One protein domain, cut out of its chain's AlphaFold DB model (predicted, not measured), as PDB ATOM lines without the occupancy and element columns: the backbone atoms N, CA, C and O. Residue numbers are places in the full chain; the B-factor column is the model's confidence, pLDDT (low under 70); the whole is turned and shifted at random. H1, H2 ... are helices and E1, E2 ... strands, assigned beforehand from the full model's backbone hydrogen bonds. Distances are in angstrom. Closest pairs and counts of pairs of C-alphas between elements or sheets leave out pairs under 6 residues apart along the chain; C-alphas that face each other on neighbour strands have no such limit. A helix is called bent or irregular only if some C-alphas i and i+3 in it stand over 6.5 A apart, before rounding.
ATOM      1  N   VAL A  98     -33.776 -32.607 -33.066       76.75
ATOM      2  CA  VAL A  98     -34.912 -33.281 -33.718       76.75
ATOM      3  C   VAL A  98     -35.344 -32.428 -34.887       76.75
ATOM      4  O   VAL A  98     -35.701 -31.264 -34.718       76.75
ATOM      5  N   SER A  99     -35.346 -33.030 -36.068       81.31
ATOM      6  CA  SER A  99     -35.872 -32.407 -37.273       81.31
ATOM      7  C   SER A  99     -37.280 -32.919 -37.534       81.31
ATOM      8  O   SER A  99     -37.474 -34.098 -37.812       81.31
ATOM      9  N   LEU A 100     -38.256 -32.025 -37.436       84.75
ATOM     10  CA  LEU A 100     -39.624 -32.238 -37.883       84.75
ATOM     11  C   LEU A 100     -39.786 -31.592 -39.256       84.75
ATOM     12  O   LEU A 100     -39.274 -30.509 -39.512       84.75
ATOM     13  N   SER A 101     -40.520 -32.229 -40.148       87.56
ATOM     14  CA  SER A 101     -40.893 -31.679 -41.445       87.56
ATOM     15  C   SER A 101     -42.363 -31.943 -41.694       87.56
ATOM     16  O   SER A 101     -42.914 -32.929 -41.204       87.56
ATOM     17  N   ARG A 102     -43.010 -31.050 -42.435       89.19
ATOM     18  CA  ARG A 102     -44.372 -31.270 -42.907       89.19
ATOM     19  C   ARG A 102     -44.300 -31.521 -44.400       89.19
ATOM     20  O   ARG A 102     -43.766 -30.698 -45.136       89.19
ATOM     21  N   ASP A 103     -44.809 -32.653 -44.860       86.69
ATOM     22  CA  ASP A 103     -44.825 -32.937 -46.291       86.69
ATOM     23  C   ASP A 103     -45.840 -32.043 -47.034       86.69
ATOM     24  O   ASP A 103     -46.609 -31.282 -46.436       86.69
ATOM     25  N   ALA A 104     -45.859 -32.133 -48.366       86.88
ATOM     26  CA  ALA A 104     -46.804 -31.382 -49.197       86.88
ATOM     27  C   ALA A 104     -48.280 -31.735 -48.916       86.88
ATOM     28  O   ALA A 104     -49.172 -30.957 -49.247       86.88
ATOM     29  N   SER A 105     -48.542 -32.893 -48.302       85.69
ATOM     30  CA  SER A 105     -49.877 -33.344 -47.901       85.69
ATOM     31  C   SER A 105     -50.298 -32.839 -46.517       85.69
ATOM     32  O   SER A 105     -51.427 -33.081 -46.087       85.69
ATOM     33  N   GLY A 106     -49.406 -32.125 -45.827       83.50
ATOM     34  CA  GLY A 106     -49.631 -31.627 -44.482       83.50
ATOM     35  C   GLY A 106     -49.306 -32.642 -43.386       83.50
ATOM     36  O   GLY A 106     -49.569 -32.346 -42.229       83.50
ATOM     37  N   GLN A 107     -48.747 -33.812 -43.694       86.62
ATOM     38  CA  GLN A 107     -48.399 -34.816 -42.689       86.62
ATOM     39  C   GLN A 107     -47.033 -34.520 -42.061       86.62
ATOM     40  O   GLN A 107     -46.082 -34.160 -42.756       86.62
ATOM     41  N   LEU A 108     -46.937 -34.691 -40.740       83.38
ATOM     42  CA  LEU A 108     -45.694 -34.511 -39.995       83.38
ATOM     43  C   LEU A 108     -44.778 -35.744 -40.111       83.38
ATOM     44  O   LEU A 108     -45.239 -36.882 -39.998       83.38
ATOM     45  N   SER A 109     -43.482 -35.503 -40.283       75.50
ATOM     46  CA  SER A 109     -42.413 -36.502 -40.357       75.50
ATOM     47  C   SER A 109     -41.211 -36.059 -39.504       75.50
ATOM     48  O   SER A 109     -40.905 -34.866 -39.511       75.50
ATOM     49  N   PRO A 110     -40.493 -36.956 -38.806       72.25
ATOM     50  CA  PRO A 110     -40.748 -38.391 -38.702       72.25
ATOM     51  C   PRO A 110     -42.028 -38.713 -37.922       72.25
ATOM     52  O   PRO A 110     -42.591 -37.874 -37.217       72.25
ATOM     53  N   GLU A 111     -42.513 -39.943 -38.081       73.94
ATOM     54  CA  GLU A 111     -43.756 -40.410 -37.469       73.94
ATOM     55  C   GLU A 111     -43.579 -40.772 -35.986       73.94
ATOM     56  O   GLU A 111     -43.697 -41.923 -35.582       73.94
ATOM     57  N   LEU A 112     -43.278 -39.762 -35.171       68.00
ATOM     58  CA  LEU A 112     -42.965 -39.918 -33.747       68.00
ATOM     59  C   LEU A 112     -44.206 -40.014 -32.846       68.00
ATOM     60  O   LEU A 112     -44.071 -40.143 -31.633       68.00
ATOM     61  N   GLY A 113     -45.412 -39.878 -33.401       67.44
ATOM     62  CA  GLY A 113     -46.650 -39.858 -32.626       67.44
ATOM     63  C   GLY A 113     -47.063 -41.241 -32.117       67.44
ATOM     64  O   GLY A 113     -46.434 -42.262 -32.404       67.44
ATOM     65  N   HIS A 114     -48.157 -41.309 -31.360       67.94
ATOM     66  CA  HIS A 114     -48.675 -42.600 -30.911       67.94
ATOM     67  C   HIS A 114     -49.211 -43.435 -32.081       67.94
ATOM     68  O   HIS A 114     -50.095 -43.012 -32.823       67.94
ATOM     69  N   VAL A 115     -48.745 -44.683 -32.175       65.31
ATOM     70  CA  VAL A 115     -49.106 -45.638 -33.241       65.31
ATOM     71  C   VAL A 115     -50.593 -46.010 -33.287       65.31
ATOM     72  O   VAL A 115     -51.075 -46.520 -34.293       65.31
ATOM     73  N   ASN A 116     -51.332 -45.779 -32.199       66.00
ATOM     74  CA  ASN A 116     -52.769 -46.044 -32.130       66.00
ATOM     75  C   ASN A 116     -53.613 -44.950 -32.815       66.00
ATOM     76  O   ASN A 116     -54.795 -45.182 -33.085       66.00
ATOM     77  N   ILE A 117     -53.027 -43.791 -33.129       73.00
ATOM     78  CA  ILE A 117     -53.699 -42.714 -33.853       73.00
ATOM     79  C   ILE A 117     -53.549 -42.987 -35.351       73.00
ATOM     80  O   ILE A 117     -52.477 -42.845 -35.934       73.00
ATOM     81  N   LYS A 118     -54.648 -43.414 -35.980       80.00
ATOM     82  CA  LYS A 118     -54.649 -43.813 -37.396       80.00
ATOM     83  C   LYS A 118     -54.462 -42.630 -38.346       80.00
ATOM     84  O   LYS A 118     -53.829 -42.791 -39.385       80.00
ATOM     85  N   ASP A 119     -55.028 -41.475 -38.002       84.94
ATOM     86  CA  ASP A 119     -54.936 -40.267 -38.819       84.94
ATOM     87  C   ASP A 119     -53.826 -39.342 -38.311       84.94
ATOM     88  O   ASP A 119     -53.964 -38.642 -37.303       84.94
ATOM     89  N   LYS A 120     -52.721 -39.339 -39.057       83.69
ATOM     90  CA  LYS A 120     -51.486 -38.612 -38.741       83.69
ATOM     91  C   LYS A 120     -51.526 -37.128 -39.122       83.69
ATOM     92  O   LYS A 120     -50.524 -36.436 -38.971       83.69
ATOM     93  N   ARG A 121     -52.658 -36.635 -39.636       85.19
ATOM     94  CA  ARG A 121     -52.876 -35.212 -39.968       85.19
ATOM     95  C   ARG A 121     -53.727 -34.491 -38.926       85.19
ATOM     96  O   ARG A 121     -54.075 -33.327 -39.105       85.19
ATOM     97  N   THR A 122     -54.101 -35.191 -37.861       89.06
ATOM     98  CA  THR A 122     -54.910 -34.634 -36.779       89.06
ATOM     99  C   THR A 122     -54.048 -33.875 -35.781       89.06
ATOM    100  O   THR A 122     -52.909 -34.252 -35.504       89.06
ATOM    101  N   GLU A 123     -54.634 -32.855 -35.158       92.00
ATOM    102  CA  GLU A 123     -54.027 -32.170 -34.011       92.00
ATOM    103  C   GLU A 123     -53.672 -33.164 -32.900       92.00
ATOM    104  O   GLU A 123     -52.588 -33.102 -32.334       92.00
ATOM    105  N   GLN A 124     -54.531 -34.158 -32.651       89.94
ATOM    106  CA  GLN A 124     -54.276 -35.203 -31.662       89.94
ATOM    107  C   GLN A 124     -52.973 -35.972 -31.940       89.94
ATOM    108  O   GLN A 124     -52.215 -36.263 -31.013       89.94
ATOM    109  N   TYR A 125     -52.695 -36.291 -33.207       87.69
ATOM    110  CA  TYR A 125     -51.434 -36.915 -33.588       87.69
ATOM    111  C   TYR A 125     -50.249 -35.975 -33.352       87.69
ATOM    112  O   TYR A 125     -49.254 -36.377 -32.753       87.69
ATOM    113  N   GLU A 126     -50.354 -34.715 -33.761       92.62
ATOM    114  CA  GLU A 126     -49.267 -33.746 -33.595       92.62
ATOM    115  C   GLU A 126     -48.979 -33.408 -32.127       92.62
ATOM    116  O   GLU A 126     -47.818 -33.244 -31.752       92.62
ATOM    117  N   LEU A 127     -50.003 -33.383 -31.275       92.31
ATOM    118  CA  LEU A 127     -49.847 -33.271 -29.827       92.31
ATOM    119  C   LEU A 127     -49.118 -34.482 -29.248       92.31
ATOM    120  O   LEU A 127     -48.257 -34.321 -28.386       92.31
ATOM    121  N   SER A 128     -49.390 -35.687 -29.758       84.31
ATOM    122  CA  SER A 128     -48.631 -36.875 -29.353       84.31
ATOM    123  C   SER A 128     -47.162 -36.808 -29.782       84.31
ATOM    124  O   SER A 128     -46.289 -37.260 -29.046       84.31
ATOM    125  N   VAL A 129     -46.869 -36.182 -30.929       85.69
ATOM    126  CA  VAL A 129     -45.488 -35.886 -31.336       85.69
ATOM    127  C   VAL A 129     -44.860 -34.873 -30.380       85.69
ATOM    128  O   VAL A 129     -43.743 -35.092 -29.924       85.69
ATOM    129  N   ALA A 130     -45.565 -33.797 -30.020       91.12
ATOM    130  CA  ALA A 130     -45.072 -32.805 -29.062       91.12
ATOM    131  C   ALA A 130     -44.753 -33.422 -27.688       91.12
ATOM    132  O   ALA A 130     -43.665 -33.193 -27.158       91.12
ATOM    133  N   GLU A 131     -45.655 -34.246 -27.140       85.25
ATOM    134  CA  GLU A 131     -45.413 -35.000 -25.902       85.25
ATOM    135  C   GLU A 131     -44.156 -35.862 -26.036       85.25
ATOM    136  O   GLU A 131     -43.289 -35.841 -25.162       85.25
ATOM    137  N   ARG A 132     -44.034 -36.605 -27.143       79.38
ATOM    138  CA  ARG A 132     -42.903 -37.499 -27.397       79.38
ATOM    139  C   ARG A 132     -41.585 -36.731 -27.471       79.38
ATOM    140  O   ARG A 132     -40.621 -37.143 -26.836       79.38
ATOM    141  N   VAL A 133     -41.552 -35.599 -28.171       80.00
ATOM    142  CA  VAL A 133     -40.377 -34.714 -28.280       80.00
ATOM    143  C   VAL A 133     -39.959 -34.191 -26.901       80.00
ATOM    144  O   VAL A 133     -38.774 -34.209 -26.571       80.00
ATOM    145  N   LEU A 134     -40.912 -33.783 -26.059       78.88
ATOM    146  CA  LEU A 134     -40.633 -33.337 -24.691       78.88
ATOM    147  C   LEU A 134     -40.124 -34.470 -23.800       78.88
ATOM    148  O   LEU A 134     -39.113 -34.302 -23.120       78.88
ATOM    149  N   ARG A 135     -40.776 -35.633 -23.838       72.56
ATOM    150  CA  ARG A 135     -40.367 -36.823 -23.083       72.56
ATOM    151  C   ARG A 135     -38.947 -37.254 -23.453       72.56
ATOM    152  O   ARG A 135     -38.127 -37.488 -22.575       72.56
ATOM    153  N   CYS A 136     -38.638 -37.278 -24.748       64.44
ATOM    154  CA  CYS A 136     -37.312 -37.643 -25.243       64.44
ATOM    155  C   CYS A 136     -36.239 -36.593 -24.914       64.44
ATOM    156  O   CYS A 136     -35.055 -36.886 -24.998       64.44
ATOM    157  N   SER A 137     -36.614 -35.371 -24.526       68.50
ATOM    158  CA  SER A 137     -35.638 -34.328 -24.182       68.50
ATOM    159  C   SER A 137     -34.981 -34.513 -22.810       68.50
ATOM    160  O   SER A 137     -33.985 -33.854 -22.527       68.50
ATOM    161  N   CYS A 138     -35.555 -35.354 -21.942       61.59
ATOM    162  CA  CYS A 138     -35.137 -35.557 -20.548       61.59
ATOM    163  C   CYS A 138     -35.161 -34.295 -19.655       61.59
ATOM    164  O   CYS A 138     -34.732 -34.357 -18.504       61.59
ATOM    165  N   PHE A 139     -35.670 -33.150 -20.132       70.25
ATOM    166  CA  PHE A 139     -35.793 -31.926 -19.323       70.25
ATOM    167  C   PHE A 139     -37.044 -31.894 -18.443       70.25
ATOM    168  O   PHE A 139     -37.147 -31.044 -17.562       70.25
ATOM    169  N   VAL A 140     -38.003 -32.787 -18.697       70.00
ATOM    170  CA  VAL A 140     -39.285 -32.871 -17.995       70.00
ATOM    171  C   VAL A 140     -39.643 -34.333 -17.737       70.00
ATOM    172  O   VAL A 140     -39.262 -35.212 -18.509       70.00
ATOM    173  N   ASN A 141     -40.378 -34.599 -16.656       71.12
ATOM    174  CA  ASN A 141     -40.941 -35.926 -16.390       71.12
ATOM    175  C   ASN A 141     -42.174 -36.201 -17.279       71.12
ATOM    176  O   ASN A 141     -42.689 -35.310 -17.954       71.12
ATOM    177  N   ASP A 142     -42.688 -37.431 -17.233       68.50
ATOM    178  CA  ASP A 142     -43.853 -37.872 -18.013       68.50
ATOM    179  C   ASP A 142     -45.123 -37.036 -17.790       68.50
ATOM    180  O   ASP A 142     -45.880 -36.782 -18.731       68.50
ATOM    181  N   GLY A 143     -45.379 -36.621 -16.548       75.94
ATOM    182  CA  GLY A 143     -46.542 -35.799 -16.212       75.94
ATOM    183  C   GLY A 143     -46.433 -34.403 -16.817       75.94
ATOM    184  O   GLY A 143     -47.381 -33.900 -17.423       75.94
ATOM    185  N   ASP A 144     -45.250 -33.805 -16.716       80.62
ATOM    186  CA  ASP A 144     -44.957 -32.491 -17.275       80.62
ATOM    187  C   ASP A 144     -44.916 -32.505 -18.806       80.62
ATOM    188  O   ASP A 144     -45.427 -31.573 -19.423       80.62
ATOM    189  N   ALA A 145     -44.410 -33.569 -19.437       79.44
ATOM    190  CA  ALA A 145     -44.434 -33.721 -20.892       79.44
ATOM    191  C   ALA A 145     -45.868 -33.665 -21.444       79.44
ATOM    192  O   ALA A 145     -46.140 -32.911 -22.377       79.44
ATOM    193  N   LYS A 146     -46.806 -34.392 -20.819       87.19
ATOM    194  CA  LYS A 146     -48.235 -34.355 -21.183       87.19
ATOM    195  C   LYS A 146     -48.846 -32.977 -20.985       87.19
ATOM    196  O   LYS A 146     -49.557 -32.479 -21.853       87.19
ATOM    197  N   ARG A 147     -48.561 -32.352 -19.843       92.75
ATOM    198  CA  ARG A 147     -49.081 -31.026 -19.492       92.75
ATOM    199  C   ARG A 147     -48.581 -29.934 -20.443       92.75
ATOM    200  O   ARG A 147     -49.329 -29.012 -20.748       92.75
ATOM    201  N   LEU A 148     -47.331 -30.026 -20.892       93.31
ATOM    202  CA  LEU A 148     -46.664 -29.018 -21.722       93.31
ATOM    203  C   LEU A 148     -46.810 -29.259 -23.234       93.31
ATOM    204  O   LEU A 148     -46.489 -28.361 -24.015       93.31
ATOM    205  N   ALA A 149     -47.306 -30.427 -23.656       94.12
ATOM    206  CA  ALA A 149     -47.427 -30.809 -25.065       94.12
ATOM    207  C   ALA A 149     -48.205 -29.781 -25.904       94.12
ATOM    208  O   ALA A 149     -47.747 -29.419 -26.987       94.12
ATOM    209  N   GLN A 150     -49.322 -29.255 -25.384       96.00
ATOM    210  CA  GLN A 150     -50.134 -28.240 -26.070       96.00
ATOM    211  C   GLN A 150     -49.324 -26.972 -26.366       96.00
ATOM    212  O   GLN A 150     -49.176 -26.567 -27.518       96.00
ATOM    213  N   SER A 151     -48.732 -26.372 -25.333       95.69
ATOM    214  CA  SER A 151     -47.964 -25.132 -25.474       95.69
ATOM    215  C   SER A 151     -46.716 -25.324 -26.337       95.69
ATOM    216  O   SER A 151     -46.293 -24.406 -27.045       95.69
ATOM    217  N   PHE A 152     -46.113 -26.515 -26.302       95.25
ATOM    218  CA  PHE A 152     -44.995 -26.857 -27.172       95.25
ATOM    219  C   PHE A 152     -45.427 -26.949 -28.637       95.25
ATOM    220  O   PHE A 152     -44.777 -26.369 -29.510       95.25
ATOM    221  N   TRP A 153     -46.548 -27.625 -28.908       96.12
ATOM    222  CA  TRP A 153     -47.124 -27.736 -30.244       96.12
ATOM    223  C   TRP A 153     -47.433 -26.356 -30.839       96.12
ATOM    224  O   TRP A 153     -46.958 -26.052 -31.935       96.12
ATOM    225  N   GLU A 154     -48.098 -25.474 -30.092       95.81
ATOM    226  CA  GLU A 154     -48.381 -24.085 -30.501       95.81
ATOM    227  C   GLU A 154     -47.098 -23.275 -30.744       95.81
ATOM    228  O   GLU A 154     -47.003 -22.442 -31.652       95.81
ATOM    229  N   SER A 155     -46.066 -23.520 -29.933       94.56
ATOM    230  CA  SER A 155     -44.794 -22.805 -30.033       94.56
ATOM    231  C   SER A 155     -44.020 -23.164 -31.297       94.56
ATOM    232  O   SER A 155     -43.400 -22.267 -31.882       94.56
ATOM    233  N   PHE A 156     -44.068 -24.430 -31.713       93.31
ATOM    234  CA  PHE A 156     -43.143 -24.996 -32.693       93.31
ATOM    235  C   PHE A 156     -43.831 -25.682 -33.879       93.31
ATOM    236  O   PHE A 156     -43.565 -25.322 -35.024       93.31
ATOM    237  N   ILE A 157     -44.710 -26.651 -33.626       92.31
ATOM    238  CA  ILE A 157     -45.230 -27.574 -34.650       92.31
ATOM    239  C   ILE A 157     -46.378 -26.949 -35.453       92.31
ATOM    240  O   ILE A 157     -46.393 -27.050 -36.681       92.31
ATOM    241  N   GLN A 158     -47.300 -26.243 -34.793       94.06
ATOM    242  CA  GLN A 158     -48.458 -25.606 -35.437       94.06
ATOM    243  C   GLN A 158     -48.041 -24.591 -36.514       94.06
ATOM    244  O   GLN A 158     -48.739 -24.380 -37.503       94.06
ATOM    245  N   LYS A 159     -46.881 -23.953 -36.328       91.62
ATOM    246  CA  LYS A 159     -46.359 -22.912 -37.224       91.62
ATOM    247  C   LYS A 159     -45.725 -23.474 -38.499       91.62
ATOM    248  O   LYS A 159     -45.429 -22.697 -39.405       91.62
ATOM    249  N   LEU A 160     -45.504 -24.787 -38.563       91.31
ATOM    250  CA  LEU A 160     -44.840 -25.453 -39.676       91.31
ATOM    251  C   LEU A 160     -45.794 -25.590 -40.869       91.31
ATOM    252  O   LEU A 160     -46.804 -26.294 -40.770       91.31
ATOM    253  N   ARG A 161     -45.493 -24.934 -41.997       90.69
ATOM    254  CA  ARG A 161     -46.330 -25.005 -43.208       90.69
ATOM    255  C   ARG A 161     -45.993 -26.254 -44.031       90.69
ATOM    256  O   ARG A 161     -44.946 -26.862 -43.819       90.69
ATOM    257  N   PRO A 162     -46.855 -26.670 -44.976       91.00
ATOM    258  CA  PRO A 162     -46.529 -27.763 -45.886       91.00
ATOM    259  C   PRO A 162     -45.224 -27.497 -46.643       91.00
ATOM    260  O   PRO A 162     -45.046 -26.423 -47.213       91.00
ATOM    261  N   SER A 163     -44.360 -28.505 -46.704       87.69
ATOM    262  CA  SER A 163     -42.989 -28.471 -47.243       87.69
ATOM    263  C   SER A 163     -41.947 -27.710 -46.407       87.69
ATOM    264  O   SER A 163     -40.813 -27.575 -46.864       87.69
ATOM    265  N   ASP A 164     -42.284 -27.259 -45.194       90.38
ATOM    266  CA  ASP A 164     -41.311 -26.667 -44.268       90.38
ATOM    267  C   ASP A 164     -40.656 -27.729 -43.372       90.38
ATOM    268  O   ASP A 164     -41.215 -28.799 -43.095       90.38
ATOM    269  N   SER A 165     -39.478 -27.387 -42.848       90.12
ATOM    270  CA  SER A 165     -38.778 -28.144 -41.814       90.12
ATOM    271  C   SER A 165     -38.442 -27.274 -40.604       90.12
ATOM    272  O   SER A 165     -38.235 -26.064 -40.695       90.12
ATOM    273  N   LEU A 166     -38.391 -27.915 -39.445       90.06
ATOM    274  CA  LEU A 166     -38.063 -27.347 -38.153       90.06
ATOM    275  C   LEU A 166     -37.036 -28.252 -37.490       90.06
ATOM    276  O   LEU A 166     -37.317 -29.415 -37.227       90.06
ATOM    277  N   THR A 167     -35.890 -27.686 -37.140       88.62
ATOM    278  CA  THR A 167     -34.872 -28.377 -36.350       88.62
ATOM    279  C   THR A 167     -34.860 -27.804 -34.939       88.62
ATOM    280  O   THR A 167     -34.668 -26.603 -34.735       88.62
ATOM    281  N   LEU A 168     -35.106 -28.661 -33.955       85.88
ATOM    282  CA  LEU A 168     -35.159 -28.336 -32.537       85.88
ATOM    283  C   LEU A 168     -33.931 -28.889 -31.849       85.88
ATOM    284  O   LEU A 168     -33.754 -30.100 -31.813       85.88
ATOM    285  N   THR A 169     -33.126 -28.021 -31.247       82.56
ATOM    286  CA  THR A 169     -31.942 -28.452 -30.505       82.56
ATOM    287  C   THR A 169     -32.265 -28.688 -29.031       82.56
ATOM    288  O   THR A 169     -33.156 -28.047 -28.465       82.56
ATOM    289  N   ALA A 170     -31.489 -29.526 -28.348       73.12
ATOM    290  CA  ALA A 170     -31.586 -29.728 -26.905       73.12
ATOM    291  C   ALA A 170     -31.498 -28.383 -26.160       73.12
ATOM    292  O   ALA A 170     -32.253 -28.116 -25.229       73.12
ATOM    293  N   LYS A 171     -30.649 -27.464 -26.641       76.25
ATOM    294  CA  LYS A 171     -30.531 -26.104 -26.101       76.25
ATOM    295  C   LYS A 171     -31.802 -25.273 -26.306       76.25
ATOM    296  O   LYS A 171     -32.185 -24.538 -25.393       76.25
ATOM    297  N   SER A 172     -32.440 -25.338 -27.480       84.44
ATOM    298  CA  SER A 172     -33.680 -24.590 -27.735       84.44
ATOM    299  C   SER A 172     -34.844 -25.135 -26.915       84.44
ATOM    300  O   SER A 172     -35.623 -24.345 -26.388       84.44
ATOM    301  N   ILE A 173     -34.914 -26.458 -26.751       83.25
ATOM    302  CA  ILE A 173     -35.937 -27.115 -25.936       83.25
ATOM    303  C   ILE A 173     -35.720 -26.790 -24.464       83.25
ATOM    304  O   ILE A 173     -36.642 -26.285 -23.836       83.25
ATOM    305  N   LYS A 174     -34.500 -26.948 -23.933       81.50
ATOM    306  CA  LYS A 174     -34.189 -26.582 -22.544       81.50
ATOM    307  C   LYS A 174     -34.566 -25.133 -22.251       81.50
ATOM    308  O   LYS A 174     -35.255 -24.855 -21.281       81.50
ATOM    309  N   ARG A 175     -34.159 -24.200 -23.119       85.00
ATOM    310  CA  ARG A 175     -34.483 -22.774 -22.957       85.00
ATOM    311  C   ARG A 175     -35.991 -22.522 -22.994       85.00
ATOM    312  O   ARG A 175     -36.460 -21.600 -22.333       85.00
ATOM    313  N   TRP A 176     -36.737 -23.275 -23.800       93.94
ATOM    314  CA  TRP A 176     -38.193 -23.182 -23.832       93.94
ATOM    315  C   TRP A 176     -38.814 -23.735 -22.545       93.94
ATOM    316  O   TRP A 176     -39.644 -23.047 -21.960       93.94
ATOM    317  N   VAL A 177     -38.360 -24.900 -22.069       85.56
ATOM    318  CA  VAL A 177     -38.809 -25.532 -20.817       85.56
ATOM    319  C   VAL A 177     -38.536 -24.622 -19.620       85.56
ATOM    320  O   VAL A 177     -39.458 -24.333 -18.866       85.56
ATOM    321  N   ASP A 178     -37.314 -24.092 -19.491       86.50
ATOM    322  CA  ASP A 178     -36.929 -23.184 -18.402       86.50
ATOM    323  C   ASP A 178     -37.885 -21.972 -18.317       86.50
ATOM    324  O   ASP A 178     -38.259 -21.547 -17.227       86.50
ATOM    325  N   LYS A 179     -38.335 -21.432 -19.464       91.69
ATOM    326  CA  LYS A 179     -39.315 -20.329 -19.494       91.69
ATOM    327  C   LYS A 179     -40.682 -20.738 -18.949       91.69
ATOM    328  O   LYS A 179     -41.289 -19.945 -18.241       91.69
ATOM    329  N   GLN A 180     -41.141 -21.957 -19.239       90.44
ATOM    330  CA  GLN A 180     -42.439 -22.434 -18.753       90.44
ATOM    331  C   GLN A 180     -42.485 -22.522 -17.224       90.44
ATOM    332  O   GLN A 180     -43.538 -22.296 -16.646       90.44
ATOM    333  N   TYR A 181     -41.361 -22.831 -16.567       79.12
ATOM    334  CA  TYR A 181     -41.291 -22.878 -15.103       79.12
ATOM    335  C   TYR A 181     -41.125 -21.489 -14.469       79.12
ATOM    336  O   TYR A 181     -41.715 -21.231 -13.425       79.12
ATOM    337  N   VAL A 182     -40.401 -20.563 -15.108       76.25
ATOM    338  CA  VAL A 182     -40.270 -19.172 -14.618       76.25
ATOM    339  C   VAL A 182     -41.604 -18.422 -14.655       76.25
ATOM    340  O   VAL A 182     -41.891 -17.627 -13.762       76.25
ATOM    341  N   ASP A 183     -42.434 -18.680 -15.665       67.25
ATOM    342  CA  ASP A 183     -43.753 -18.052 -15.789       67.25
ATOM    343  C   ASP A 183     -44.794 -18.646 -14.812       67.25
ATOM    344  O   ASP A 183     -45.872 -18.080 -14.668       67.25
ATOM    345  N   GLN A 184     -44.480 -19.746 -14.111       58.97
ATOM    346  CA  GLN A 184     -45.340 -20.343 -13.073       58.97
ATOM    347  C   GLN A 184     -45.083 -19.800 -11.661       58.97
ATOM    348  O   GLN A 184     -45.927 -19.971 -10.785       58.97
TER     349      GLN A 184
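AT A GLANCE: This is residues 98 to 184 of the 186 residues of an uncharacterized protein of Burkholderia contaminans (UniProt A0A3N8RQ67). Two helices, H1 and H2, cross steeply as a core, with a ribbon of two antiparallel strands, E1 and E2, beside the last residues of H2. H3 follows E2 directly at one end. The printed part has 87 residues with three named helices and two named strands, in the order E1, H1, H2, E2, H3 along the chain; of the 53 residues in named elements helices hold 43, and the class is mostly helix; the whole is compact, with a radius of gyration of the C-alphas of 12.5 A and spans of 37 by 25 by 18 A.

HOW THE PARTS SIT: Start at E1, residues 98 to 102, and E2, residues 165 to 169: N 100 and O 166 are 2.8 A apart, within hydrogen-bond range. H2, residues 142 to 157, has a kink of 55 degrees near residue 151 and is irregular, C-alphas 147 and 150 being 7.2 A apart; its closest C-alphas to E2 are Phe 156 and Leu 166, 7.8 A. H1, residues 123 to 136, touches H2 at a steep tilt of 61 degrees, opposite ways, closest at C-alphas Glu 131 and Ala 149, 4.7 A. H3, residues 170 to 182, is near H2. Every O i to N i+4 pair is within hydrogen-bond range in H1 and H3, 10 of 12 in H2.

IN THESE COORDINATES: Find C-alpha 98 at (-34.912, -33.281, -33.718), where E1 begins its 13.3 A; E2 runs 13.2 A. H1 runs 19.7 A, H2 19.6 A, and H3 18.4 A to C-alpha 182 at (-40.270, -19.172, -14.618).

THE WHOLE: The printed part has no cut; E1 to H1 is a long link. pLDDT is under 70 at residues 112 to 116, 136 to 138, 142, and 183 to 184.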